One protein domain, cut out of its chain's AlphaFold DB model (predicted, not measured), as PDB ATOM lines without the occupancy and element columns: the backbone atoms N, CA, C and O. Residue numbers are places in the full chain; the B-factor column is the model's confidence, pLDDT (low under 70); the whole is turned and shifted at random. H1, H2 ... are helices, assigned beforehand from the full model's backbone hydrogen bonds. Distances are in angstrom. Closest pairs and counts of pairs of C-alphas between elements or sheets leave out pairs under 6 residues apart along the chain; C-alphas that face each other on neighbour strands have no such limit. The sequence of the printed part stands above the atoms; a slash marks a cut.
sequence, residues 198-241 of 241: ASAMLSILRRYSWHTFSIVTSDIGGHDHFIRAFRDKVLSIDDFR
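What this domain is: This is residues 198 to 241 of the 241 residues of the protein "Hypothetical protein" of Medioppia subpectinata (UniProt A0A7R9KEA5). Two helices diverge like a lopsided V, the first residues of H1 meeting H2 partway along it, and the long link, residues 208 to 222, runs back from the far end of H1 to the start of H2. Residues 218 to 225, of which 223 to 225 belong to H2, stick out at one end. The printed part has 44 residues with two named helices, H1 then H2, and no named strand: all helix. It is elongated, spanning 30 by 17 by 16 A, and only just compact, close to loose, with a radius of gyration of the C-alphas of 10.9 A.

Where its parts are: H1, residues 198 to 207, begins at C-alpha 198 (105.360, 150.878, 127.296) and is 14.3 A long from first to last C-alpha. H2, residues 223 to 235, is 18.6 A long and ends at C-alpha 235 (103.320, 159.918, 118.850).

How they stand to each other: H1 and H2 touch, their closest C-alphas those of Ala 198 and Phe 230, 5.7 A apart. They run the same way at a steep tilt of 45 degrees. In H1 and H2 every O i to N i+4 pair is within hydrogen-bond range.

The domain as a whole: The C-alphas farthest apart, those of Ser 209 and Gly 221, are 30.8 A apart. The printed part has no cut. The link from H1 to H2 is long, with 15 residues. Residues 239 to 241 have pLDDT under 70.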
ATOM      1  N   ALA A 198     106.195 150.330 128.363       90.75
ATOM      2  CA  ALA A 198     105.360 150.878 127.296       90.75
ATOM      3  C   ALA A 198     105.908 150.535 125.902       90.75
ATOM      4  O   ALA A 198     105.168 150.083 125.029       90.75
ATOM      5  N   SER A 199     107.224 150.664 125.705       91.50
ATOM      6  CA  SER A 199     107.880 150.295 124.448       91.50
ATOM      7  C   SER A 199     107.714 148.808 124.127       91.50
ATOM      8  O   SER A 199     107.482 148.454 122.970       91.50
ATOM      9  N   ALA A 200     107.823 147.932 125.130       93.94
ATOM     10  CA  ALA A 200     107.621 146.500 124.945       93.94
ATOM     11  C   ALA A 200     106.169 146.187 124.553       93.94
ATOM     12  O   ALA A 200     105.941 145.461 123.585       93.94
ATOM     13  N   MET A 201     105.187 146.787 125.230       94.12
ATOM     14  CA  MET A 201     103.766 146.610 124.911       94.12
ATOM     15  C   MET A 201     103.433 147.089 123.489       94.12
ATOM     16  O   MET A 201     102.842 146.337 122.716       94.12
ATOM     17  N   LEU A 202     103.885 148.285 123.098       93.31
ATOM     18  CA  LEU A 202     103.681 148.813 121.741       93.31
ATOM     19  C   LEU A 202     104.358 147.952 120.668       93.31
ATOM     20  O   LEU A 202     103.816 147.791 119.576       93.31
ATOM     21  N   SER A 203     105.507 147.339 120.977       93.94
ATOM     22  CA  SER A 203     106.172 146.423 120.044       93.94
ATOM     23  C   SER A 203     105.319 145.191 119.711       93.94
ATOM     24  O   SER A 203     105.351 144.717 118.575       93.94
ATOM     25  N   ILE A 204     104.519 144.712 120.672       94.69
ATOM     26  CA  ILE A 204     103.574 143.608 120.477       94.69
ATOM     27  C   ILE A 204     102.401 144.074 119.616       94.69
ATOM     28  O   ILE A 204     102.076 143.401 118.640       94.69
ATOM     29  N   LEU A 205     101.809 145.237 119.923       93.88
ATOM     30  CA  LEU A 205     100.704 145.792 119.130       93.88
ATOM     31  C   LEU A 205     101.103 145.944 117.660       93.88
ATOM     32  O   LEU A 205     100.379 145.502 116.772       93.88
ATOM     33  N   ARG A 206     102.306 146.474 117.408       91.19
ATOM     34  CA  ARG A 206     102.860 146.607 116.058       91.19
ATOM     35  C   ARG A 206     103.053 145.252 115.381       91.19
ATOM     36  O   ARG A 206     102.682 145.087 114.225       91.19
ATOM     37  N   ARG A 207     103.604 144.265 116.098       94.50
ATOM     38  CA  ARG A 207     103.845 142.915 115.561       94.50
ATOM     39  C   ARG A 207     102.566 142.237 115.061       94.50
ATOM     40  O   ARG A 207     102.641 141.468 114.108       94.50
ATOM     41  N   TYR A 208     101.431 142.502 115.702       95.62
ATOM     42  CA  TYR A 208     100.129 141.932 115.341       95.62
ATOM     43  C   TYR A 208      99.209 142.918 114.610       95.62
ATOM     44  O   TYR A 208      98.038 142.610 114.396       95.62
ATOM     45  N   SER A 209      99.731 144.084 114.219       92.50
ATOM     46  CA  SER A 209      98.988 145.115 113.487       92.50
ATOM     47  C   SER A 209      97.696 145.545 114.204       92.50
ATOM     48  O   SER A 209      96.650 145.752 113.588       92.50
ATOM     49  N   TRP A 210      97.753 145.658 115.533       93.19
ATOM     50  CA  TRP A 210      96.662 146.181 116.356       93.19
ATOM     51  C   TRP A 210      96.767 147.704 116.447       93.19
ATOM     52  O   TRP A 210      97.468 148.233 117.303       93.19
ATOM     53  N   HIS A 211      96.062 148.407 115.559       88.81
ATOM     54  CA  HIS A 211      96.092 149.875 115.463       88.81
ATOM     55  C   HIS A 211      95.174 150.572 116.479       88.81
ATOM     56  O   HIS A 211      95.387 151.733 116.815       88.81
ATOM     57  N   THR A 212      94.174 149.856 117.000       90.81
ATOM     58  CA  THR A 212      93.213 150.375 117.978       90.81
ATOM     59  C   THR A 212      93.330 149.593 119.272       90.81
ATOM     60  O   THR A 212      93.205 148.370 119.285       90.81
ATOM     61  N   PHE A 213      93.540 150.302 120.374       92.31
ATOM     62  CA  PHE A 213      93.594 149.728 121.710       92.31
ATOM     63  C   PHE A 213      93.067 150.735 122.730       92.31
ATOM     64  O   PHE A 213      92.869 151.913 122.435       92.31
ATOM     65  N   SER A 214      92.814 150.269 123.946       93.50
ATOM     66  CA  SER A 214      92.395 151.119 125.057       93.50
ATOM     67  C   SER A 214      93.262 150.828 126.268       93.50
ATOM     68  O   SER A 214      93.700 149.696 126.471       93.50
ATOM     69  N   ILE A 215      93.526 151.862 127.059       92.25
ATOM     70  CA  ILE A 215      94.297 151.769 128.295       92.25
ATOM     71  C   ILE A 215      93.317 151.922 129.456       92.25
ATOM     72  O   ILE A 215      92.536 152.870 129.482       92.25
ATOM     73  N   VAL A 216      93.376 150.997 130.410       91.88
ATOM     74  CA  VAL A 216      92.616 151.054 131.661       91.88
ATOM     75  C   VAL A 216      93.618 151.032 132.806       91.88
ATOM     76  O   VAL A 216      94.460 150.136 132.872       91.88
ATOM     77  N   THR A 217      93.542 152.018 133.695       87.69
ATOM     78  CA  THR A 217      94.415 152.142 134.867       87.69
ATOM     79  C   THR A 217      93.584 152.303 136.130       87.69
ATOM     80  O   THR A 217      92.466 152.810 136.083       87.69
ATOM     81  N   SER A 218      94.140 151.892 137.266       83.69
ATOM     82  CA  SER A 218      93.672 152.344 138.575       83.69
ATOM     83  C   SER A 218      94.223 153.739 138.887       83.69
ATOM     84  O   SER A 218      95.186 154.179 138.261       83.69
ATOM     85  N   ASP A 219      93.684 154.392 139.918       79.75
ATOM     86  CA  ASP A 219      94.158 155.699 140.408       79.75
ATOM     87  C   ASP A 219      95.379 155.574 141.344       79.75
ATOM     88  O   ASP A 219      95.575 156.344 142.286       79.75
ATOM     89  N   ILE A 220      96.206 154.546 141.133       75.25
ATOM     90  CA  ILE A 220      97.421 154.313 141.918       75.25
ATOM     91  C   ILE A 220      98.530 155.240 141.423       75.25
ATOM     92  O   ILE A 220      98.730 155.390 140.218       75.25
ATOM     93  N   GLY A 221      99.297 155.817 142.352       73.44
ATOM     94  CA  GLY A 221     100.403 156.722 142.034       73.44
ATOM     95  C   GLY A 221     101.294 156.205 140.897       73.44
ATOM     96  O   GLY A 221     101.760 155.070 140.934       73.44
ATOM     97  N   GLY A 222     101.511 157.047 139.882       77.31
ATOM     98  CA  GLY A 222     102.234 156.686 138.658       77.31
ATOM     99  C   GLY A 222     101.339 156.379 137.448       77.31
ATOM    100  O   GLY A 222     101.852 156.356 136.330       77.31
ATOM    101  N   HIS A 223     100.018 156.232 137.615       82.38
ATOM    102  CA  HIS A 223      99.100 155.956 136.498       82.38
ATOM    103  C   HIS A 223      99.149 157.026 135.386       82.38
ATOM    104  O   HIS A 223      99.235 156.688 134.207       82.38
ATOM    105  N   ASP A 224      99.198 158.315 135.735       85.75
ATOM    106  CA  ASP A 224      99.327 159.402 134.750       85.75
ATOM    107  C   ASP A 224     100.650 159.343 133.982       85.75
ATOM    108  O   ASP A 224     100.711 159.657 132.791       85.75
ATOM    109  N   HIS A 225     101.724 158.934 134.661       83.31
ATOM    110  CA  HIS A 225     103.033 158.755 134.042       83.31
ATOM    111  C   HIS A 225     103.004 157.608 133.036       83.31
ATOM    112  O   HIS A 225     103.507 157.753 131.927       83.31
ATOM    113  N   PHE A 226     102.338 156.507 133.386       85.69
ATOM    114  CA  PHE A 226     102.095 155.394 132.477       85.69
ATOM    115  C   PHE A 226     101.328 155.834 131.227       85.69
ATOM    116  O   PHE A 226     101.791 155.596 130.112       85.69
ATOM    117  N   ILE A 227     100.211 156.552 131.387       90.56
ATOM    118  CA  ILE A 227      99.427 157.065 130.251       90.56
ATOM    119  C   ILE A 227     100.278 157.991 129.372       90.56
ATOM    120  O   ILE A 227     100.248 157.882 128.143       90.56
ATOM    121  N   ARG A 228     101.064 158.885 129.985       89.56
ATOM    122  CA  ARG A 228     101.970 159.786 129.262       89.56
ATOM    123  C   ARG A 228     103.036 159.015 128.487       89.56
ATOM    124  O   ARG A 228     103.194 159.272 127.301       89.56
ATOM    125  N   ALA A 229     103.701 158.042 129.109       89.81
ATOM    126  CA  ALA A 229     104.728 157.228 128.461       89.81
ATOM    127  C   ALA A 229     104.186 156.521 127.209       89.81
ATOM    128  O   ALA A 229     104.852 156.492 126.175       89.81
ATOM    129  N   PHE A 230     102.954 156.007 127.264       91.88
ATOM    130  CA  PHE A 230     102.282 155.461 126.084       91.88
ATOM    131  C   PHE A 230     102.019 156.518 125.020       91.88
ATOM    132  O   PHE A 230     102.361 156.301 123.858       91.88
ATOM    133  N   ARG A 231     101.430 157.654 125.401       91.25
ATOM    134  CA  ARG A 231     101.117 158.739 124.466       91.25
ATOM    135  C   ARG A 231     102.372 159.227 123.742       91.25
ATOM    136  O   ARG A 231     102.358 159.312 122.518       91.25
ATOM    137  N   ASP A 232     103.451 159.475 124.474       90.50
ATOM    138  CA  ASP A 232     104.715 159.961 123.916       90.50
ATOM    139  C   ASP A 232     105.320 158.940 122.944       90.50
ATOM    140  O   ASP A 232     105.806 159.303 121.873       90.50
ATOM    141  N   LYS A 233     105.241 157.644 123.273       90.31
ATOM    142  CA  LYS A 233     105.739 156.580 122.395       90.31
ATOM    143  C   LYS A 233     104.881 156.387 121.150       90.31
ATOM    144  O   LYS A 233     105.447 156.243 120.073       90.31
ATOM    145  N   VAL A 234     103.555 156.425 121.260       90.62
ATOM    146  CA  VAL A 234     102.650 156.341 120.099       90.62
ATOM    147  C   VAL A 234     102.896 157.506 119.145       90.62
ATOM    148  O   VAL A 234     103.060 157.282 117.954       90.62
ATOM    149  N   LEU A 235     103.018 158.734 119.663       86.56
ATOM    150  CA  LEU A 235     103.320 159.918 118.850       86.56
ATOM    151  C   LEU A 235     104.695 159.850 118.168       86.56
ATOM    152  O   LEU A 235     104.905 160.524 117.163       86.56
ATOM    153  N   SER A 236     105.624 159.056 118.707       84.44
ATOM    154  CA  SER A 236     106.953 158.841 118.122       84.44
ATOM    155  C   SER A 236     107.014 157.724 117.074       84.44
ATOM    156  O   SER A 236     108.048 157.570 116.429       84.44
ATOM    157  N   ILE A 237     105.958 156.915 116.931       81.00
ATOM    158  CA  ILE A 237     105.912 155.775 116.010       81.00
ATOM    159  C   ILE A 237     105.007 156.141 114.832       81.00
ATOM    160  O   ILE A 237     103.804 156.322 115.004       81.00
ATOM    161  N   ASP A 238     105.575 156.195 113.629       70.69
ATOM    162  CA  ASP A 238     104.831 156.566 112.418       70.69
ATOM    163  C   ASP A 238     103.749 155.539 112.028       70.69
ATOM    164  O   ASP A 238     102.753 155.916 111.424       70.69
ATOM    165  N   ASP A 239     103.879 154.270 112.437       65.69
ATOM    166  CA  ASP A 239     102.930 153.183 112.115       65.69
ATOM    167  C   ASP A 239     101.530 153.347 112.751       65.69
ATOM    168  O   ASP A 239     100.602 152.622 112.393       65.69
ATOM    169  N   PHE A 240     101.375 154.248 113.730       60.28
ATOM    170  CA  PHE A 240     100.099 154.520 114.411       60.28
ATOM    171  C   PHE A 240      99.468 155.868 114.019       60.28
ATOM    172  O   PHE A 240      98.461 156.255 114.619       60.28
ATOM    173  N   ARG A 241     100.061 156.599 113.066       56.66
ATOM    174  CA  ARG A 241      99.463 157.795 112.453       56.66
ATOM    175  C   ARG A 241      98.507 157.422 111.329       56.66
ATOM    176  O   ARG A 241      97.477 158.123 111.228       56.66
TER     177      ARG A 241